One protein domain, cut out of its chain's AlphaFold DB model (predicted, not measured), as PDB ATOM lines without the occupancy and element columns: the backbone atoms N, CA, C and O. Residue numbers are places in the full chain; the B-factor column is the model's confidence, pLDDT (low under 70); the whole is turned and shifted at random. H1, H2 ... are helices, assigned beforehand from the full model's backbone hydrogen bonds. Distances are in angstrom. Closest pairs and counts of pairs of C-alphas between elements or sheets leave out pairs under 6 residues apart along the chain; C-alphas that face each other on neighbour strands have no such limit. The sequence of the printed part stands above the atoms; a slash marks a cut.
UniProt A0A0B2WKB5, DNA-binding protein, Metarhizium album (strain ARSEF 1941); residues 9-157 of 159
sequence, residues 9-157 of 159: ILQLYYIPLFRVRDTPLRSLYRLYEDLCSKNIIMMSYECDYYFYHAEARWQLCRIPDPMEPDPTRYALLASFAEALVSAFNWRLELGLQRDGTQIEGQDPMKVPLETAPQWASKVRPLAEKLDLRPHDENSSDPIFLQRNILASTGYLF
ATOM      1  N   ILE A   9      -7.061 -26.844 -25.655       90.69
ATOM      2  CA  ILE A   9      -6.849 -25.781 -26.652       90.69
ATOM      3  C   ILE A   9      -5.653 -24.878 -26.320       90.69
ATOM      4  O   ILE A   9      -4.861 -24.558 -27.204       90.69
ATOM      5  N   LEU A  10      -5.435 -24.577 -25.035       92.38
ATOM      6  CA  LEU A  10      -4.275 -23.800 -24.596       92.38
ATOM      7  C   LEU A  10      -2.958 -24.517 -24.897       92.38
ATOM      8  O   LEU A  10      -1.982 -23.872 -25.264       92.38
ATOM      9  N   GLN A  11      -2.914 -25.846 -24.785       93.75
ATOM     10  CA  GLN A  11      -1.714 -26.616 -25.121       93.75
ATOM     11  C   GLN A  11      -1.505 -26.662 -26.637       93.75
ATOM     12  O   GLN A  11      -0.367 -26.580 -27.100       93.75
ATOM     13  N   LEU A  12      -2.590 -26.721 -27.420       93.31
ATOM     14  CA  LEU A  12      -2.522 -26.665 -28.882       93.31
ATOM     15  C   LEU A  12      -1.922 -25.349 -29.385       93.31
ATOM     16  O   LEU A  12      -1.161 -25.377 -30.354       93.31
ATOM     17  N   TYR A  13      -2.171 -24.218 -28.716       93.75
ATOM     18  CA  TYR A  13      -1.539 -22.945 -29.073       93.75
ATOM     19  C   TYR A  13      -0.008 -22.990 -29.001       93.75
ATOM     20  O   TYR A  13       0.646 -22.255 -29.733       93.75
ATOM     21  N   TYR A  14       0.589 -23.865 -28.186       92.25
ATOM     22  CA  TYR A  14       2.046 -24.029 -28.120       92.25
ATOM     23  C   TYR A  14       2.608 -24.958 -29.203       92.25
ATOM     24  O   TYR A  14       3.825 -25.063 -29.348       92.25
ATOM     25  N   ILE A  15       1.757 -25.621 -29.991       95.38
ATOM     26  CA  ILE A  15       2.179 -26.528 -31.059       95.38
ATOM     27  C   ILE A  15       2.289 -25.733 -32.370       95.38
ATOM     28  O   ILE A  15       1.263 -25.341 -32.933       95.38
ATOM     29  N   PRO A  16       3.494 -25.542 -32.950       94.12
ATOM     30  CA  PRO A  16       3.664 -24.724 -34.156       94.12
ATOM     31  C   PRO A  16       2.800 -25.190 -35.331       94.12
ATOM     32  O   PRO A  16       2.222 -24.385 -36.058       94.12
ATOM     33  N   LEU A  17       2.656 -26.508 -35.488       95.44
ATOM     34  CA  LEU A  17       1.860 -27.104 -36.558       95.44
ATOM     35  C   LEU A  17       0.363 -26.786 -36.436       95.44
ATOM     36  O   LEU A  17      -0.312 -26.661 -37.459       95.44
ATOM     37  N   PHE A  18      -0.150 -26.657 -35.209       95.19
ATOM     38  CA  PHE A  18      -1.522 -26.225 -34.965       95.19
ATOM     39  C   PHE A  18      -1.684 -24.762 -35.383       95.19
ATOM     40  O   PHE A  18      -2.477 -24.487 -36.279       95.19
ATOM     41  N   ARG A  19      -0.852 -23.856 -34.851       94.62
ATOM     42  CA  ARG A  19      -0.888 -22.411 -35.161       94.62
ATOM     43  C   ARG A  19      -0.808 -22.109 -36.660       94.62
ATOM     44  O   ARG A  19      -1.534 -21.266 -37.188       94.62
ATOM     45  N   VAL A  20       0.071 -22.814 -37.375       93.81
ATOM     46  CA  VAL A  20       0.243 -22.644 -38.828       93.81
ATOM     47  C   VAL A  20      -1.021 -23.046 -39.593       93.81
ATOM     48  O   VAL A  20      -1.376 -22.394 -40.572       93.81
ATOM     49  N   ARG A  21      -1.718 -24.100 -39.153       95.19
ATOM     50  CA  ARG A  21      -2.937 -24.617 -39.803       95.19
ATOM     51  C   ARG A  21      -4.224 -23.966 -39.326       95.19
ATOM     52  O   ARG A  21      -5.274 -24.171 -39.939       95.19
ATOM     53  N   ASP A  22      -4.162 -23.264 -38.211       97.25
ATOM     54  CA  ASP A  22      -5.307 -22.576 -37.660       97.25
ATOM     55  C   ASP A  22      -5.636 -21.319 -38.469       97.25
ATOM     56  O   ASP A  22      -4.845 -20.859 -39.303       97.25
ATOM     57  N   THR A  23      -6.848 -20.808 -38.277       97.62
ATOM     58  CA  THR A  23      -7.379 -19.708 -39.081       97.62
ATOM     59  C   THR A  23      -8.121 -18.695 -38.214       97.62
ATOM     60  O   THR A  23      -8.767 -19.107 -37.247       97.62
ATOM     61  N   PRO A  24      -8.167 -17.424 -38.640       97.94
ATOM     62  CA  PRO A  24      -8.963 -16.381 -37.994       97.94
ATOM     63  C   PRO A  24     -10.424 -16.760 -37.778       97.94
ATOM     64  O   PRO A  24     -11.000 -16.493 -36.729       97.94
ATOM     65  N   LEU A  25     -11.026 -17.417 -38.773       98.00
ATOM     66  CA  LEU A  25     -12.424 -17.814 -38.705       98.00
ATOM     67  C   LEU A  25     -12.649 -18.879 -37.620       98.00
ATOM     68  O   LEU A  25     -13.578 -18.758 -36.834       98.00
ATOM     69  N   ARG A  26     -11.776 -19.891 -37.520       97.44
ATOM     70  CA  ARG A  26     -11.838 -20.901 -36.442       97.44
ATOM     71  C   ARG A  26     -11.678 -20.281 -35.056       97.44
ATOM     72  O   ARG A  26     -12.403 -20.667 -34.149       97.44
ATOM     73  N   SER A  27     -10.777 -19.313 -34.916       97.44
ATOM     74  CA  SER A  27     -10.610 -18.538 -33.682       97.44
ATOM     75  C   SER A  27     -11.883 -17.780 -33.298       97.44
ATOM     76  O   SER A  27     -12.331 -17.845 -32.156       97.44
ATOM     77  N   LEU A  28     -12.565 -17.185 -34.282       97.31
ATOM     78  CA  LEU A  28     -13.855 -16.523 -34.081       97.31
ATOM     79  C   LEU A  28     -14.952 -17.480 -33.579       97.31
ATOM     80  O   LEU A  28     -15.752 -17.102 -32.727       97.31
ATOM     81  N   TYR A  29     -14.979 -18.730 -34.061       97.12
ATOM     82  CA  TYR A  29     -15.895 -19.746 -33.523       97.12
ATOM     83  C   TYR A  29     -15.561 -20.144 -32.090       97.12
ATOM     84  O   TYR A  29     -16.482 -20.389 -31.318       97.12
ATOM     85  N   ARG A  30     -14.279 -20.193 -31.718       96.25
ATOM     86  CA  ARG A  30     -13.886 -20.485 -30.333       96.25
ATOM     87  C   ARG A  30     -14.336 -19.370 -29.387       96.25
ATOM     88  O   ARG A  30     -14.967 -19.677 -28.383       96.25
ATOM     89  N   LEU A  31     -14.196 -18.098 -29.776       95.44
ATOM     90  CA  LEU A  31     -14.787 -16.965 -29.038       95.44
ATOM     91  C   LEU A  31     -16.314 -17.088 -28.899       95.44
ATOM     92  O   LEU A  31     -16.870 -16.857 -27.824       95.44
ATOM     93  N   TYR A  32     -16.998 -17.480 -29.977       95.00
ATOM     94  CA  TYR A  32     -18.433 -17.770 -29.949       95.00
ATOM     95  C   TYR A  32     -18.779 -18.884 -28.947       95.00
ATOM     96  O   TYR A  32     -19.693 -18.713 -28.137       95.00
ATOM     97  N   GLU A  33     -18.048 -20.000 -28.962       93.44
ATOM     98  CA  GLU A  33     -18.244 -21.113 -28.028       93.44
ATOM     99  C   GLU A  33     -17.980 -20.695 -26.575       93.44
ATOM    100  O   GLU A  33     -18.742 -21.063 -25.673       93.44
ATOM    101  N   ASP A  34     -16.944 -19.891 -26.338       92.19
ATOM    102  CA  ASP A  34     -16.603 -19.375 -25.016       92.19
ATOM    103  C   ASP A  34     -17.710 -18.475 -24.466       92.19
ATOM    104  O   ASP A  34     -18.156 -18.680 -23.337       92.19
ATOM    105  N   LEU A  35     -18.248 -17.559 -25.275       91.94
ATOM    106  CA  LEU A  35     -19.376 -16.720 -24.866       91.94
ATOM    107  C   LEU A  35     -20.637 -17.539 -24.600       91.94
ATOM    108  O   LEU A  35     -21.248 -17.398 -23.539       91.94
ATOM    109  N   CYS A  36     -21.020 -18.432 -25.517       91.19
ATOM    110  CA  CYS A  36     -22.200 -19.279 -25.337       91.19
ATOM    111  C   CYS A  36     -22.085 -20.189 -24.108       91.19
ATOM    112  O   CYS A  36     -23.093 -20.516 -23.481       91.19
ATOM    113  N   SER A  37     -20.865 -20.585 -23.746       89.38
ATOM    114  CA  SER A  37     -20.602 -21.407 -22.569       89.38
ATOM    115  C   SER A  37     -20.262 -20.613 -21.304       89.38
ATOM    116  O   SER A  37     -19.986 -21.224 -20.268       89.38
ATOM    117  N   LYS A  38     -20.333 -19.274 -21.365       88.25
ATOM    118  CA  LYS A  38     -20.004 -18.334 -20.280       88.25
ATOM    119  C   LYS A  38     -18.576 -18.503 -19.748       88.25
ATOM    120  O   LYS A  38     -18.299 -18.220 -18.584       88.25
ATOM    121  N   ASN A  39     -17.663 -18.967 -20.597       88.12
ATOM    122  CA  ASN A  39     -16.264 -19.179 -20.264       88.12
ATOM    123  C   ASN A  39     -15.431 -17.931 -20.570       88.12
ATOM    124  O   ASN A  39     -14.619 -17.884 -21.490       88.12
ATOM    125  N   ILE A  40     -15.661 -16.902 -19.766       86.31
ATOM    126  CA  ILE A  40     -15.042 -15.580 -19.899       86.31
ATOM    127  C   ILE A  40     -13.505 -15.606 -19.882       86.31
ATOM    128  O   ILE A  40     -12.876 -14.831 -20.593       86.31
ATOM    129  N   ILE A  41     -12.899 -16.528 -19.127       88.75
ATOM    130  CA  ILE A  41     -11.440 -16.673 -19.037       88.75
ATOM    131  C   ILE A  41     -10.876 -17.194 -20.363       88.75
ATOM    132  O   ILE A  41      -9.881 -16.674 -20.863       88.75
ATOM    133  N   MET A  42     -11.522 -18.202 -20.956       91.06
ATOM    134  CA  MET A  42     -11.092 -18.738 -22.250       91.06
ATOM    135  C   MET A  42     -11.274 -17.728 -23.377       91.06
ATOM    136  O   MET A  42     -10.387 -17.613 -24.218       91.06
ATOM    137  N   MET A  43     -12.326 -16.910 -23.315       91.38
ATOM    138  CA  MET A  43     -12.519 -15.804 -24.250       91.38
ATOM    139  C   MET A  43     -11.348 -14.807 -24.215       91.38
ATOM    140  O   MET A  43     -10.909 -14.362 -25.276       91.38
ATOM    141  N   SER A  44     -10.800 -14.484 -23.035       92.62
ATOM    142  CA  SER A  44      -9.580 -13.667 -22.937       92.62
ATOM    143  C   SER A  44      -8.377 -14.358 -23.585       92.62
ATOM    144  O   SER A  44      -7.689 -13.742 -24.397       92.62
ATOM    145  N   TYR A  45      -8.152 -15.645 -23.299       94.19
ATOM    146  CA  TYR A  45      -7.038 -16.387 -23.898       94.19
ATOM    147  C   TYR A  45      -7.143 -16.508 -25.421       94.19
ATOM    148  O   TYR A  45      -6.132 -16.393 -26.112       94.19
ATOM    149  N   GLU A  46      -8.342 -16.721 -25.960       95.81
ATOM    150  CA  GLU A  46      -8.561 -16.777 -27.403       95.81
ATOM    151  C   GLU A  46      -8.385 -15.391 -28.048       95.81
ATOM    152  O   GLU A  46      -7.811 -15.297 -29.133       95.81
ATOM    153  N   CYS A  47      -8.804 -14.311 -27.372       96.19
ATOM    154  CA  CYS A  47      -8.549 -12.935 -27.810       96.19
ATOM    155  C   CYS A  47      -7.041 -12.660 -27.929       96.19
ATOM    156  O   CYS A  47      -6.581 -12.156 -28.956       96.19
ATOM    157  N   ASP A  48      -6.259 -13.056 -26.922       95.31
ATOM    158  CA  ASP A  48      -4.799 -12.922 -26.929       95.31
ATOM    159  C   ASP A  48      -4.147 -13.773 -28.005       95.31
ATOM    160  O   ASP A  48      -3.314 -13.284 -28.771       95.31
ATOM    161  N   TYR A  49      -4.556 -15.036 -28.106       95.94
ATOM    162  CA  TYR A  49      -4.084 -15.932 -29.148       95.94
ATOM    163  C   TYR A  49      -4.304 -15.333 -30.542       95.94
ATOM    164  O   TYR A  49      -3.376 -15.313 -31.352       95.94
ATOM    165  N   TYR A  50      -5.497 -14.787 -30.804       97.44
ATOM    166  CA  TYR A  50      -5.794 -14.095 -32.052       97.44
ATOM    167  C   TYR A  50      -4.883 -12.873 -32.220       97.44
ATOM    168  O   TYR A  50      -4.266 -12.714 -33.274       97.44
ATOM    169  N   PHE A  51      -4.799 -11.994 -31.218       96.50
ATOM    170  CA  PHE A  51      -4.035 -10.746 -31.300       96.50
ATOM    171  C   PHE A  51      -2.562 -10.987 -31.653       96.50
ATOM    172  O   PHE A  51      -2.029 -10.315 -32.537       96.50
ATOM    173  N   TYR A  52      -1.935 -11.998 -31.043       94.94
ATOM    174  CA  TYR A  52      -0.519 -12.315 -31.256       94.94
ATOM    175  C   TYR A  52      -0.205 -13.036 -32.577       94.94
ATOM    176  O   TYR A  52       0.947 -13.376 -32.867       94.94
ATOM    177  N   HIS A  53      -1.213 -13.272 -33.416       95.69
ATOM    178  CA  HIS A  53      -0.992 -13.631 -34.807       95.69
ATOM    179  C   HIS A  53      -0.743 -12.374 -35.650       95.69
ATOM    180  O   HIS A  53      -1.672 -11.724 -36.136       95.69
ATOM    181  N   ALA A  54       0.531 -12.014 -35.819       93.06
ATOM    182  CA  ALA A  54       0.955 -10.839 -36.582       93.06
ATOM    183  C   ALA A  54       0.885 -11.026 -38.111       93.06
ATOM    184  O   ALA A  54       1.014 -10.059 -38.864       93.06
ATOM    185  N   GLU A  55       0.707 -12.255 -38.610       93.88
ATOM    186  CA  GLU A  55       0.705 -12.496 -40.050       93.88
ATOM    187  C   GLU A  55      -0.507 -11.838 -40.715       93.88
ATOM    188  O   GLU A  55      -1.632 -11.944 -40.237       93.88
ATOM    189  N   ALA A  56      -0.320 -11.257 -41.902       93.94
ATOM    190  CA  ALA A  56      -1.375 -10.499 -42.571       93.94
ATOM    191  C   ALA A  56      -2.651 -11.314 -42.875       93.94
ATOM    192  O   ALA A  56      -3.691 -10.730 -43.153       93.94
ATOM    193  N   ARG A  57      -2.611 -12.654 -42.859       95.62
ATOM    194  CA  ARG A  57      -3.816 -13.500 -42.981       95.62
ATOM    195  C   ARG A  57      -4.749 -13.394 -41.767       95.62
ATOM    196  O   ARG A  57      -5.906 -13.755 -41.906       95.62
ATOM    197  N   TRP A  58      -4.248 -12.911 -40.630       97.38
ATOM    198  CA  TRP A  58      -4.961 -12.727 -39.364       97.38
ATOM    199  C   TRP A  58      -5.456 -11.301 -39.118       97.38
ATOM    200  O   TRP A  58      -5.951 -11.009 -38.040       97.38
ATOM    201  N   GLN A  59      -5.383 -10.411 -40.109       97.00
ATOM    202  CA  GLN A  59      -6.056  -9.113 -40.013       97.00
ATOM    203  C   GLN A  59      -7.576  -9.307 -39.952       97.00
ATOM    204  O   GLN A  59      -8.125 -10.102 -40.726       97.00
ATOM    205  N   LEU A  60      -8.264  -8.545 -39.098       98.12
ATOM    206  CA  LEU A  60      -9.711  -8.698 -38.890       98.12
ATOM    207  C   LEU A  60     -10.496  -8.475 -40.192       98.12
ATOM    208  O   LEU A  60     -11.429  -9.218 -40.504       98.12
ATOM    209  N   CYS A  61     -10.052  -7.533 -41.025       97.94
ATOM    210  CA  CYS A  61     -10.689  -7.212 -42.302       97.94
ATOM    211  C   CYS A  61     -10.629  -8.346 -43.338       97.94
ATOM    212  O   CYS A  61     -11.363  -8.319 -44.328       97.94
ATOM    213  N   ARG A  62      -9.764  -9.345 -43.116       97.81
ATOM    214  CA  ARG A  62      -9.539 -10.489 -44.009       97.81
ATOM    215  C   ARG A  62     -10.225 -11.769 -43.550       97.81
ATOM    216  O   ARG A  62     -10.077 -12.787 -44.225       97.81
ATOM    217  N   ILE A  63     -10.976 -11.745 -42.445       98.31
ATOM    218  CA  ILE A  63     -11.789 -12.897 -42.043       98.31
ATOM    219  C   ILE A  63     -12.763 -13.220 -43.190       98.31
ATOM    220  O   ILE A  63     -13.572 -12.357 -43.549       98.31
ATOM    221  N   PRO A  64     -12.711 -14.432 -43.774       98.00
ATOM    222  CA  PRO A  64     -13.629 -14.808 -44.840       98.00
ATOM    223  C   PRO A  64     -15.062 -14.876 -44.306       98.00
ATOM    224  O   PRO A  64     -15.277 -15.246 -43.152       98.00
ATOM    225  N   ASP A  65     -16.031 -14.535 -45.152       98.31
ATOM    226  CA  ASP A  65     -17.449 -14.663 -44.816       98.31
ATOM    227  C   ASP A  65     -17.795 -16.150 -44.616       98.31
ATOM    228  O   ASP A  65     -17.628 -16.932 -45.560       98.31
ATOM    229  N   PRO A  66     -18.247 -16.572 -43.420       97.19
ATOM    230  CA  PRO A  66     -18.609 -17.965 -43.185       97.19
ATOM    231  C   PRO A  66     -19.908 -18.380 -43.882       97.19
ATOM    232  O   PRO A  66     -20.187 -19.576 -43.943       97.19
ATOM    233  N   MET A  67     -20.704 -17.425 -44.385       96.56
ATOM    234  CA  MET A  67     -22.032 -17.678 -44.955       96.56
ATOM    235  C   MET A  67     -22.905 -18.521 -44.012       96.56
ATOM    236  O   MET A  67     -23.531 -19.500 -44.423       96.56
ATOM    237  N   GLU A  68     -22.899 -18.161 -42.726       96.50
ATOM    238  CA  GLU A  68     -23.563 -18.923 -41.670       96.50
ATOM    239  C   GLU A  68     -25.069 -19.089 -41.939       96.50
ATOM    240  O   GLU A  68     -25.790 -18.088 -42.016       96.50
ATOM    241  N   PRO A  69     -25.578 -20.333 -42.040       96.38
ATOM    242  CA  PRO A  69     -27.006 -20.573 -42.237       96.38
ATOM    243  C   PRO A  69     -27.846 -20.228 -41.004       96.38
ATOM    244  O   PRO A  69     -29.016 -19.877 -41.140       96.38
ATOM    245  N   ASP A  70     -27.269 -20.361 -39.803       97.06
ATOM    246  CA  ASP A  70     -27.947 -19.994 -38.563       97.06
ATOM    247  C   ASP A  70     -27.800 -18.482 -38.318       97.06
ATOM    248  O   ASP A  70     -26.688 -18.014 -38.053       97.06
ATOM    249  N   PRO A  71     -28.895 -17.699 -38.366       97.12
ATOM    250  CA  PRO A  71     -28.821 -16.249 -38.210       97.12
ATOM    251  C   PRO A  71     -28.278 -15.842 -36.837       97.12
ATOM    252  O   PRO A  71     -27.589 -14.829 -36.731       97.12
ATOM    253  N   THR A  72     -28.540 -16.646 -35.801       97.25
ATOM    254  CA  THR A  72     -28.045 -16.404 -34.442       97.25
ATOM    255  C   THR A  72     -26.527 -16.472 -34.396       97.25
ATOM    256  O   THR A  72     -25.869 -15.519 -33.973       97.25
ATOM    257  N   ARG A  73     -25.953 -17.576 -34.886       97.56
ATOM    258  CA  ARG A  73     -24.506 -17.735 -34.984       97.56
ATOM    259  C   ARG A  73     -23.888 -16.668 -35.876       97.56
ATOM    260  O   ARG A  73     -22.875 -16.092 -35.494       97.56
ATOM    261  N   TYR A  74     -24.507 -16.349 -37.013       98.38
ATOM    262  CA  TYR A  74     -23.958 -15.341 -37.918       98.38
ATOM    263  C   TYR A  74     -23.867 -13.960 -37.263       98.38
ATOM    264  O   TYR A  74     -22.838 -13.291 -37.361       98.38
ATOM    265  N   ALA A  75     -24.919 -13.562 -36.541       98.25
ATOM    266  CA  ALA A  75     -24.952 -12.312 -35.793       98.25
ATOM    267  C   ALA A  75     -23.891 -12.273 -34.686       98.25
ATOM    268  O   ALA A  75     -23.237 -11.248 -34.512       98.25
ATOM    269  N   LEU A  76     -23.674 -13.382 -33.973       97.44
ATOM    270  CA  LEU A  76     -22.631 -13.471 -32.947       97.44
ATOM    271  C   LEU A  76     -21.226 -13.353 -33.542       97.44
ATOM    272  O   LEU A  76     -20.425 -12.566 -33.041       97.44
ATOM    273  N   LEU A  77     -20.932 -14.070 -34.631       98.25
ATOM    274  CA  LEU A  77     -19.636 -13.981 -35.312       98.25
ATOM    275  C   LEU A  77     -19.375 -12.565 -35.843       98.25
ATOM    276  O   LEU A  77     -18.274 -12.044 -35.680       98.25
ATOM    277  N   ALA A  78     -20.382 -11.920 -36.442       98.31
ATOM    278  CA  ALA A  78     -20.269 -10.541 -36.914       98.31
ATOM    279  C   ALA A  78     -19.981  -9.562 -35.764       98.31
ATOM    280  O   ALA A  78     -19.075  -8.736 -35.877       98.31
ATOM    281  N   SER A  79     -20.699  -9.693 -34.642       97.81
ATOM    282  CA  SER A  79     -20.471  -8.871 -33.449       97.81
ATOM    283  C   SER A  79     -19.080  -9.078 -32.857       97.81
ATOM    284  O   SER A  79     -18.443  -8.105 -32.472       97.81
ATOM    285  N   PHE A  80     -18.565 -10.310 -32.831       97.75
ATOM    286  CA  PHE A  80     -17.190 -10.558 -32.397       97.75
ATOM    287  C   PHE A  80     -16.156  -9.938 -33.328       97.75
ATOM    288  O   PHE A  80     -15.214  -9.313 -32.851       97.75
ATOM    289  N   ALA A  81     -16.327 -10.087 -34.643       98.06
ATOM    290  CA  ALA A  81     -15.392  -9.521 -35.608       98.06
ATOM    291  C   ALA A  81     -15.274  -7.996 -35.448       98.06
ATOM    292  O   ALA A  81     -14.185  -7.453 -35.589       98.06
ATOM    293  N   GLU A  82     -16.373  -7.318 -35.111       97.88
ATOM    294  CA  GLU A  82     -16.394  -5.884 -34.813       97.88
ATOM    295  C   GLU A  82     -15.873  -5.552 -33.405       97.88
ATOM    296  O   GLU A  82     -15.095  -4.615 -33.257       97.88
ATOM    297  N   ALA A  83     -16.227  -6.323 -32.374       96.88
ATOM    298  CA  ALA A  83     -15.751  -6.094 -31.006       96.88
ATOM    299  C   ALA A  83     -14.232  -6.275 -30.873       96.88
ATOM    300  O   ALA A  83     -13.570  -5.502 -30.179       96.88
ATOM    301  N   LEU A  84     -13.658  -7.234 -31.606       97.56
ATOM    302  CA  LEU A  84     -12.209  -7.406 -31.695       97.56
ATOM    303  C   LEU A  84     -11.520  -6.187 -32.314       97.56
ATOM    304  O   LEU A  84     -10.400  -5.885 -31.920       97.56
ATOM    305  N   VAL A  85     -12.164  -5.452 -33.231       97.25
ATOM    306  CA  VAL A  85     -11.585  -4.210 -33.778       97.25
ATOM    307  C   VAL A  85     -11.398  -3.192 -32.664       97.25
ATOM    308  O   VAL A  85     -10.320  -2.615 -32.542       97.25
ATOM    309  N   SER A  86     -12.419  -2.994 -31.829       95.38
ATOM    310  CA  SER A  86     -12.330  -2.088 -30.684       95.38
ATOM    311  C   SER A  86     -11.256  -2.531 -29.692       95.38
ATOM    312  O   SER A  86     -10.432  -1.712 -29.292       95.38
ATOM    313  N   ALA A  87     -11.218  -3.819 -29.343       95.44
ATOM    314  CA  ALA A  87     -10.226  -4.358 -28.416       95.44
ATOM    315  C   ALA A  87      -8.790  -4.240 -28.956       95.44
ATOM    316  O   ALA A  87      -7.885  -3.810 -28.243       95.44
ATOM    317  N   PHE A  88      -8.567  -4.583 -30.225       95.75
ATOM    318  CA  PHE A  88      -7.235  -4.562 -30.826       95.75
ATOM    319  C   PHE A  88      -6.745  -3.141 -31.061       95.75
ATOM    320  O   PHE A  88      -5.592  -2.854 -30.761       95.75
ATOM    321  N   ASN A  89      -7.606  -2.238 -31.530       94.69
ATOM    322  CA  ASN A  89      -7.223  -0.839 -31.701       94.69
ATOM    323  C   ASN A  89      -6.890  -0.183 -30.362       94.69
ATOM    324  O   ASN A  89      -5.892   0.521 -30.285       94.69
ATOM    325  N   TRP A  90      -7.629  -0.498 -29.297       92.31
ATOM    326  CA  TRP A  90      -7.274  -0.055 -27.950       92.31
ATOM    327  C   TRP A  90      -5.889  -0.568 -27.510       92.31
ATOM    328  O   TRP A  90      -5.076   0.207 -27.013       92.31
ATOM    329  N   ARG A  91      -5.562  -1.847 -27.759       92.38
ATOM    330  CA  ARG A  91      -4.215  -2.399 -27.494       92.38
ATOM    331  C   ARG A  91      -3.126  -1.683 -28.303       92.38
ATOM    332  O   ARG A  91      -2.087  -1.330 -27.748       92.38
ATOM    333  N   LEU A  92      -3.371  -1.434 -29.589       90.56
ATOM    334  CA  LEU A  92      -2.448  -0.705 -30.468       90.56
ATOM    335  C   LEU A  92      -2.231   0.741 -29.992       90.56
ATOM    336  O   LEU A  92      -1.103   1.229 -30.013       90.56
ATOM    337  N   GLU A  93      -3.287   1.412 -29.528       88.50
ATOM    338  CA  GLU A  93      -3.228   2.760 -28.945       88.50
ATOM    339  C   GLU A  93      -2.411   2.801 -27.644       88.50
ATOM    340  O   GLU A  93      -1.746   3.802 -27.374       88.50
ATOM    341  N   LEU A  94      -2.392   1.707 -26.874       87.75
ATOM    342  CA  LEU A  94      -1.506   1.531 -25.716       87.75
ATOM    343  C   LEU A  94      -0.045   1.223 -26.095       87.75
ATOM    344  O   LEU A  94       0.808   1.130 -25.213       87.75
ATOM    345  N   GLY A  95       0.261   1.066 -27.385       87.31
ATOM    346  CA  GLY A  95       1.603   0.763 -27.885       87.31
ATOM    347  C   GLY A  95       1.937  -0.729 -27.953       87.31
ATOM    348  O   GLY A  95       3.061  -1.068 -28.336       87.31
ATOM    349  N   LEU A  96       0.985  -1.616 -27.633       89.75
ATOM    350  CA  LEU A  96       1.156  -3.064 -27.755       89.75
ATOM    351  C   LEU A  96       1.021  -3.487 -29.220       89.75
ATOM    352  O   LEU A  96       0.001  -3.227 -29.853       89.75
ATOM    353  N   GLN A  97       2.029  -4.172 -29.754       90.06
ATOM    354  CA  GLN A  97       2.034  -4.670 -31.127       90.06
ATOM    355  C   GLN A  97       1.593  -6.133 -31.211       90.06
ATOM    356  O   GLN A  97       1.778  -6.920 -30.281       90.06
ATOM    357  N   ARG A  98       1.060  -6.530 -32.375       91.31
ATOM    358  CA  ARG A  98       0.623  -7.916 -32.643       91.31
ATOM    359  C   ARG A  98       1.761  -8.937 -32.600       91.31
ATOM    360  O   ARG A  98       1.510 -10.121 -32.436       91.31
ATOM    361  N   ASP A  99       3.009  -8.520 -32.781       89.12
ATOM    362  CA  ASP A  99       4.173  -9.407 -32.658       89.12
ATOM    363  C   ASP A  99       4.682  -9.540 -31.211       89.12
ATOM    364  O   ASP A  99       5.662 -10.241 -30.964       89.12
ATOM    365  N   GLY A 100       4.003  -8.899 -30.252       84.56
ATOM    366  CA  GLY A 100       4.378  -8.883 -28.841       84.56
ATOM    367  C   GLY A 100       5.419  -7.827 -28.482       84.56
ATOM    368  O   GLY A 100       5.820  -7.752 -27.322       84.56
ATOM    369  N   THR A 101       5.862  -7.003 -29.436       84.25
ATOM    370  CA  THR A 101       6.716  -5.853 -29.125       84.25
ATOM    371  C   THR A 101       5.902  -4.715 -28.507       84.25
ATOM    372  O   THR A 101       4.694  -4.588 -28.723       84.25
ATOM    373  N   GLN A 102       6.565  -3.877 -27.712       79.44
ATOM    374  CA  GLN A 102       5.971  -2.683 -27.117       79.44
ATOM    375  C   GLN A 102       6.768  -1.464 -27.572       79.44
ATOM    376  O   GLN A 102       7.994  -1.441 -27.456       79.44
ATOM    377  N   ILE A 103       6.077  -0.459 -28.106       74.25
ATOM    378  CA  ILE A 103       6.706   0.793 -28.538       74.25
ATOM    379  C   ILE A 103       6.564   1.806 -27.399       74.25
ATOM    380  O   ILE A 103       5.485   2.347 -27.169       74.25
ATOM    381  N   GLU A 104       7.654   2.057 -26.670       64.31
ATOM    382  CA  GLU A 104       7.713   3.104 -25.647       64.31
ATOM    383  C   GLU A 104       8.110   4.450 -26.272       64.31
ATOM    384  O   GLU A 104       9.196   4.584 -26.828       64.31
ATOM    385  N   GLY A 105       7.259   5.470 -26.126       56.19
ATOM    386  CA  GLY A 105       7.632   6.869 -26.358       56.19
ATOM    387  C   GLY A 105       7.577   7.367 -27.811       56.19
ATOM    388  O   GLY A 105       8.352   6.970 -28.667       56.19
ATOM    389  N   GLN A 106       6.680   8.334 -28.034       46.19
ATOM    390  CA  GLN A 106       6.775   9.454 -28.989       46.19
ATOM    391  C   GLN A 106       7.307   9.182 -30.409       46.19
ATOM    392  O   GLN A 106       8.109   9.951 -30.920       46.19
ATOM    393  N   ASP A 107       6.788   8.174 -31.090       55.34
ATOM    394  CA  ASP A 107       6.131   8.388 -32.383       55.34
ATOM    395  C   ASP A 107       5.351   7.105 -32.671       55.34
ATOM    396  O   ASP A 107       5.975   6.067 -32.912       55.34
ATOM    397  N   PRO A 108       4.008   7.095 -32.579       55.00
ATOM    398  CA  PRO A 108       3.251   5.958 -33.053       55.00
ATOM    399  C   PRO A 108       3.442   5.943 -34.565       55.00
ATOM    400  O   PRO A 108       2.665   6.542 -35.311       55.00
ATOM    401  N   MET A 109       4.503   5.277 -35.032       54.41
ATOM    402  CA  MET A 109       4.586   4.771 -36.391       54.41
ATOM    403  C   MET A 109       3.207   4.186 -36.646       54.41
ATOM    404  O   MET A 109       2.811   3.290 -35.908       54.41
ATOM    405  N   LYS A 110       2.418   4.826 -37.522       63.38
ATOM    406  CA  LYS A 110       0.968   4.606 -37.614       63.38
ATOM    407  C   LYS A 110       0.724   3.164 -38.027       63.38
ATOM    408  O   LYS A 110       0.598   2.876 -39.217       63.38
ATOM    409  N   VAL A 111       0.701   2.263 -37.052       68.25
ATOM    410  CA  VAL A 111       0.303   0.883 -37.246       68.25
ATOM    411  C   VAL A 111      -1.116   0.989 -37.773       68.25
ATOM    412  O   VAL A 111      -1.943   1.655 -37.141       68.25
ATOM    413  N   PRO A 112      -1.391   0.459 -38.975       82.12
ATOM    414  CA  PRO A 112      -2.726   0.527 -39.525       82.12
ATOM    415  C   PRO A 112      -3.697  -0.072 -38.515       82.12
ATOM    416  O   PRO A 112      -3.536  -1.226 -38.118       82.12
ATOM    417  N   LEU A 113      -4.668   0.731 -38.088       91.25
ATOM    418  CA  LEU A 113      -5.719   0.259 -37.204       91.25
ATOM    419  C   LEU A 113      -6.475  -0.881 -37.883       91.25
ATOM    420  O   LEU A 113      -6.671  -0.899 -39.105       91.25
ATOM    421  N   GLU A 114      -6.910  -1.829 -37.072       95.88
ATOM    422  CA  GLU A 114      -7.758  -2.911 -37.521       95.88
ATOM    423  C   GLU A 114      -9.102  -2.360 -38.001       95.88
ATOM    424  O   GLU A 114      -9.627  -1.355 -37.511       95.88
ATOM    425  N   THR A 115      -9.672  -3.050 -38.982       97.62
ATOM    426  CA  THR A 115     -10.998  -2.756 -39.526       97.62
ATOM    427  C   THR A 115     -11.793  -4.050 -39.619       97.62
ATOM    428  O   THR A 115     -11.223  -5.124 -39.805       97.62
ATOM    429  N   ALA A 116     -13.112  -3.958 -39.469       97.25
ATOM    430  CA  ALA A 116     -13.981  -5.128 -39.507       97.25
ATOM    431  C   ALA A 116     -14.050  -5.713 -40.931       97.25
ATOM    432  O   ALA A 116     -13.910  -4.978 -41.916       97.25
ATOM    433  N   PRO A 117     -14.300  -7.024 -41.080       98.06
ATOM    434  CA  PRO A 117     -14.514  -7.608 -42.394       98.06
ATOM    435  C   PRO A 117     -15.823  -7.088 -43.003       98.06
ATOM    436  O   PRO A 117     -16.832  -6.919 -42.319       98.06
ATOM    437  N   GLN A 118     -15.834  -6.868 -44.321       97.69
ATOM    438  CA  GLN A 118     -16.963  -6.221 -45.010       97.69
ATOM    439  C   GLN A 118     -18.293  -6.988 -44.879       97.69
ATOM    440  O   GLN A 118     -19.361  -6.407 -45.066       97.69
ATOM    441  N   TRP A 119     -18.255  -8.296 -44.623       98.19
ATOM    442  CA  TRP A 119     -19.466  -9.095 -44.443       98.19
ATOM    443  C   TRP A 119     -20.157  -8.808 -43.106       98.19
ATOM    444  O   TRP A 119     -21.384  -8.822 -43.063       98.19
ATOM    445  N   ALA A 120     -19.408  -8.475 -42.046       98.00
ATOM    446  CA  ALA A 120     -19.967  -8.291 -40.705       98.00
ATOM    447  C   ALA A 120     -21.015  -7.169 -40.681       98.00
ATOM    448  O   ALA A 120     -22.117  -7.360 -40.161       98.00
ATOM    449  N   SER A 121     -20.743  -6.054 -41.364       96.12
ATOM    450  CA  SER A 121     -21.665  -4.913 -41.455       96.12
ATOM    451  C   SER A 121     -22.947  -5.199 -42.245       96.12
ATOM    452  O   SER A 121     -23.912  -4.441 -42.156       96.12
ATOM    453  N   LYS A 122     -22.986  -6.289 -43.022       96.75
ATOM    454  CA  LYS A 122     -24.163  -6.713 -43.799       96.75
ATOM    455  C   LYS A 122     -25.080  -7.646 -43.003       96.75
ATOM    456  O   LYS A 122     -26.209  -7.894 -43.432       96.75
ATOM    457  N   VAL A 123     -24.615  -8.167 -41.865       97.94
ATOM    458  CA  VAL A 123     -25.386  -9.089 -41.026       97.94
ATOM    459  C   VAL A 123     -26.472  -8.325 -40.281       97.94
ATOM    460  O   VAL A 123     -26.199  -7.366 -39.561       97.94
ATOM    461  N   ARG A 124     -27.722  -8.759 -40.463       96.81
ATOM    462  CA  ARG A 124     -28.889  -8.110 -39.862       96.81
ATOM    463  C   ARG A 124     -29.004  -8.420 -38.363       96.81
ATOM    464  O   ARG A 124     -28.557  -9.481 -37.929       96.81
ATOM    465  N   PRO A 125     -29.665  -7.542 -37.589       97.69
ATOM    466  CA  PRO A 125     -30.045  -7.846 -36.215       97.69
ATOM    467  C   PRO A 125     -30.979  -9.054 -36.127       97.69
ATOM    468  O   PRO A 125     -31.749  -9.322 -37.055       97.69
ATOM    469  N   LEU A 126     -30.943  -9.752 -34.990       98.06
ATOM    470  CA  LEU A 126     -31.868 -10.847 -34.706       98.06
ATOM    471  C   LEU A 126     -33.303 -10.333 -34.555       98.06
ATOM    472  O   LEU A 126     -33.528  -9.213 -34.096       98.06
ATOM    473  N   ALA A 127     -34.281 -11.158 -34.939       96.50
ATOM    474  CA  ALA A 127     -35.697 -10.810 -34.811       96.50
ATOM    475  C   ALA A 127     -36.120 -10.666 -33.341       96.50
ATOM    476  O   ALA A 127     -36.888  -9.770 -32.996       96.50
ATOM    477  N   GLU A 128     -35.579 -11.528 -32.482       96.19
ATOM    478  CA  GLU A 128     -35.802 -11.517 -31.043       96.19
ATOM    479  C   GLU A 128     -34.507 -11.197 -30.305       96.19
ATOM    480  O   GLU A 128     -33.402 -11.434 -30.802       96.19
ATOM    481  N   LYS A 129     -34.652 -10.649 -29.099       96.12
ATOM    482  CA  LYS A 129     -33.512 -10.308 -28.258       96.12
ATOM    483  C   LYS A 129     -32.890 -11.575 -27.681       96.12
ATOM    484  O   LYS A 129     -33.571 -12.330 -26.992       96.12
ATOM    485  N   LEU A 130     -31.595 -11.765 -27.906       96.00
ATOM    486  CA  LEU A 130     -30.829 -12.865 -27.328       96.00
ATOM    487  C   LEU A 130     -30.054 -12.370 -26.106       96.00
ATOM    488  O   LEU A 130     -29.211 -11.488 -26.247       96.00
ATOM    489  N   ASP A 131     -30.300 -12.941 -24.926       94.19
ATOM    490  CA  ASP A 131     -29.548 -12.610 -23.711       94.19
ATOM    491  C   ASP A 131     -28.520 -13.691 -23.365       94.19
ATOM    492  O   ASP A 131     -28.875 -14.811 -22.997       94.19
ATOM    493  N   LEU A 132     -27.237 -13.349 -23.509       92.00
ATOM    494  CA  LEU A 132     -26.088 -14.196 -23.178       92.00
ATOM    495  C   LEU A 132     -25.319 -13.689 -21.954       92.00
ATOM    496  O   LEU A 132     -24.284 -14.261 -21.608       92.00
ATOM    497  N   ARG A 133     -25.795 -12.635 -21.281       89.25
ATOM    498  CA  ARG A 133     -25.097 -12.087 -20.117       89.25
ATOM    499  C   ARG A 133     -25.062 -13.100 -18.960       89.25
ATOM    500  O   ARG A 133     -25.963 -13.940 -18.804       89.25
ATOM    501  N   PRO A 134     -24.023 -13.049 -18.112       80.00
ATOM    502  CA  PRO A 134     -24.096 -13.613 -16.771       80.00
ATOM    503  C   PRO A 134     -25.276 -13.001 -16.000       80.00
ATOM    504  O   PRO A 134     -25.659 -11.861 -16.247       80.00
ATOM    505  N   HIS A 135     -25.853 -13.752 -15.057       71.00
ATOM    506  CA  HIS A 135     -27.053 -13.331 -14.317       71.00
ATOM    507  C   HIS A 135     -26.860 -12.007 -13.546       71.00
ATOM    508  O   HIS A 135     -27.824 -11.281 -13.320       71.00
ATOM    509  N   ASP A 136     -25.616 -11.676 -13.195       70.75
ATOM    510  CA  ASP A 136     -25.278 -10.526 -12.353       70.75
ATOM    511  C   ASP A 136     -24.776  -9.307 -13.154       70.75
ATOM    512  O   ASP A 136     -24.427  -8.279 -12.571       70.75
ATOM    513  N   GLU A 137     -24.753  -9.385 -14.490       72.50
ATOM    514  CA  GLU A 137     -24.264  -8.305 -15.350       72.50
ATOM    515  C   GLU A 137     -25.399  -7.559 -16.055       72.50
ATOM    516  O   GLU A 137     -26.123  -8.090 -16.898       72.50
ATOM    517  N   ASN A 138     -25.512  -6.263 -15.754       74.19
ATOM    518  CA  ASN A 138     -26.499  -5.389 -16.386       74.19
ATOM    519  C   ASN A 138     -25.967  -4.666 -17.629       74.19
ATOM    520  O   ASN A 138     -26.768  -4.246 -18.468       74.19
ATOM    521  N   SER A 139     -24.649  -4.534 -17.782       80.38
ATOM    522  CA  SER A 139     -24.038  -3.912 -18.957       80.38
ATOM    523  C   SER A 139     -24.036  -4.855 -20.157       80.38
ATOM    524  O   SER A 139     -23.898  -6.067 -20.016       80.38
ATOM    525  N   SER A 140     -24.179  -4.285 -21.350       85.94
ATOM    526  CA  SER A 140     -24.031  -4.998 -22.616       85.94
ATOM    527  C   SER A 140     -23.142  -4.190 -23.541       85.94
ATOM    528  O   SER A 140     -23.222  -2.959 -23.551       85.94
ATOM    529  N   ASP A 141     -22.345  -4.882 -24.346       88.94
ATOM    530  CA  ASP A 141     -21.525  -4.251 -25.370       88.94
ATOM    531  C   ASP A 141     -22.421  -3.564 -26.428       88.94
ATOM    532  O   ASP A 141     -23.329  -4.212 -26.973       88.94
ATOM    533  N   PRO A 142     -22.195  -2.271 -26.739       92.50
ATOM    534  CA  PRO A 142     -22.901  -1.552 -27.799       92.50
ATOM    535  C   PRO A 142     -22.860  -2.227 -29.178       92.50
ATOM    536  O   PRO A 142     -23.832  -2.131 -29.923       92.50
ATOM    537  N   ILE A 143     -21.775  -2.916 -29.526       95.12
ATOM    538  CA  ILE A 143     -21.589  -3.643 -30.790       95.12
ATOM    539  C   ILE A 143     -22.538  -4.841 -30.856       95.12
ATOM    540  O   ILE A 143     -23.212  -5.049 -31.863       95.12
ATOM    541  N   PHE A 144     -22.675  -5.593 -29.761       95.69
ATOM    542  CA  PHE A 144     -23.621  -6.712 -29.695       95.69
ATOM    543  C   PHE A 144     -25.076  -6.225 -29.680       95.69
ATOM    544  O   PHE A 144     -25.941  -6.827 -30.330       95.69
ATOM    545  N   LEU A 145     -25.340  -5.089 -29.025       95.38
ATOM    546  CA  LEU A 145     -26.666  -4.468 -28.994       95.38
ATOM    547  C   LEU A 145     -27.186  -4.106 -30.389       95.38
ATOM    548  O   LEU A 145     -28.384  -4.259 -30.631       95.38
ATOM    549  N   GLN A 146     -26.312  -3.701 -31.319       95.38
ATOM    550  CA  GLN A 146     -26.700  -3.424 -32.710       95.38
ATOM    551  C   GLN A 146     -27.375  -4.624 -33.379       95.38
ATOM    552  O   GLN A 146     -28.177  -4.436 -34.289       95.38
ATOM    553  N   ARG A 147     -27.092  -5.849 -32.918       96.94
ATOM    554  CA  ARG A 147     -27.669  -7.085 -33.455       96.94
ATOM    555  C   ARG A 147     -28.743  -7.716 -32.568       96.94
ATOM    556  O   ARG A 147     -29.075  -8.880 -32.772       96.94
ATOM    557  N   ASN A 148     -29.324  -6.957 -31.635       97.38
ATOM    558  CA  ASN A 148     -30.280  -7.446 -30.632       97.38
ATOM    559  C   ASN A 148     -29.702  -8.529 -29.703       97.38
ATOM    560  O   ASN A 148     -30.439  -9.369 -29.185       97.38
ATOM    561  N   ILE A 149     -28.392  -8.496 -29.451       96.75
ATOM    562  CA  ILE A 149     -27.725  -9.425 -28.540       96.75
ATOM    563  C   ILE A 149     -27.289  -8.666 -27.288       96.75
ATOM    564  O   ILE A 149     -26.680  -7.602 -27.369       96.75
ATOM    565  N   LEU A 150     -27.601  -9.223 -26.124       94.62
ATOM    566  CA  LEU A 150     -27.063  -8.782 -24.849       94.62
ATOM    567  C   LEU A 150     -25.893  -9.688 -24.485       94.62
ATOM    568  O   LEU A 150     -26.079 -10.876 -24.237       94.62
ATOM    569  N   ALA A 151     -24.688  -9.135 -24.478       92.00
ATOM    570  CA  ALA A 151     -23.469  -9.865 -24.162       92.00
ATOM    571  C   ALA A 151     -22.438  -8.925 -23.541       92.00
ATOM    572  O   ALA A 151     -22.429  -7.723 -23.818       92.00
ATOM    573  N   SER A 152     -21.565  -9.494 -22.719       85.06
ATOM    574  CA  SER A 152     -20.453  -8.789 -22.097       85.06
ATOM    575  C   SER A 152     -19.143  -9.223 -22.731       85.06
ATOM    576  O   SER A 152     -18.865 -10.414 -22.867       85.06
ATOM    577  N   THR A 153     -18.357  -8.238 -23.139       79.06
ATOM    578  CA  THR A 153     -17.097  -8.382 -23.881       79.06
ATOM    579  C   THR A 153     -15.922  -7.778 -23.118       79.06
ATOM    580  O   THR A 153     -14.834  -7.667 -23.676       79.06
ATOM    581  N   GLY A 154     -16.101  -7.390 -21.846       77.12
ATOM    582  CA  GLY A 154     -15.047  -6.739 -21.054       77.12
ATOM    583  C   GLY A 154     -13.738  -7.538 -21.025       77.12
ATOM    584  O   GLY A 154     -12.652  -6.970 -21.015       77.12
ATOM    585  N   TYR A 155     -13.844  -8.860 -21.141       81.81
ATOM    586  CA  TYR A 155     -12.737  -9.812 -21.200       81.81
ATOM    587  C   TYR A 155     -11.909  -9.774 -22.496       81.81
ATOM    588  O   TYR A 155     -10.808 -10.321 -22.519       81.81
ATOM    589  N   LEU A 156     -12.389  -9.108 -23.553       87.44
ATOM    590  CA  LEU A 156     -11.598  -8.833 -24.759       87.44
ATOM    591  C   LEU A 156     -10.548  -7.734 -24.521       87.44
ATOM    592  O   LEU A 156      -9.560  -7.665 -25.248       87.44
ATOM    593  N   PHE A 157     -10.739  -6.897 -23.495       83.31
ATOM    594  CA  PHE A 157      -9.865  -5.770 -23.148       83.31
ATOM    595  C   PHE A 157      -8.854  -6.110 -22.042       83.31
ATOM    596  O   PHE A 157      -8.195  -5.219 -21.513       83.31
TER     597      PHE A 157
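What this domain is: This is residues 9 to 157 of the 159 residues of the protein "DNA-binding protein" of Metarhizium album (strain ARSEF 1941) (UniProt A0A0B2WKB5). One long helix, H5, runs through the middle, with the helical hairpin of H3 and H4 packed on one side of it and the short H6 and H7 on another. H1 and H2 make a small outlying corner beyond the hairpin, and a long link, residues 94 to 141, loops out past the last residues of H5 and runs back along it. The printed part has 149 residues with seven named helices, H1 to H7 in chain order, and no named strand; the class is all helix, though under half of the residues, 67, are in named elements. It is compact, with a radius of gyration of the C-alphas of 15.4 A and spans of 46 by 36 by 31 A.

Where its parts are: H1 is residues 9 to 13, beginning at C-alpha 9 (-6.849, -25.781, -26.652), and H2 is 16 to 21. H3, residues 24 to 36, is 18.5 A long; H4, 40 to 51, is 16.6 A; H5, 71 to 93, is 33.2 A. H6 is residues 142 to 145; H7, 154 to 157, ends at C-alpha 157 (-9.865, -5.770, -23.148).

How they stand to each other: H5 is the hub. With residues 73 to 81 alone it touches H3, about perpendicular at 73 degrees, the closest C-alphas being Leu 28 and Leu 77, 6.4 A. It touches H6 at Ser 79 and Phe 144, closest C-alphas 5.4 A apart, and H7 at Ala 87 and Phe 157, 5.5 A. The hairpin H3 and H4 touch at a shallow tilt of 12 degrees, opposite ways, closest C-alphas Leu 31 and Met 43, 5.4 A. H7 touches H4, closest C-alphas Ser 44 and Tyr 155, 5.3 A. H1 and H2 only just touch, only at the corner, with 3 pairs of C-alphas within 8 A, the closest Tyr 13 and Arg 19, 6.1 A. Every O i to N i+4 pair is within hydrogen-bond range in H1 to H4, and 18 of 19 in H5; H6 and H7 are too short for one.

The domain as a whole: The C-alphas farthest apart, Gly 105 and Ala 127, are 47.6 A apart. The printed part has no cut; the links H4 to H5 and H5 to H6 are long. Residues 104 to 111 have pLDDT under 70.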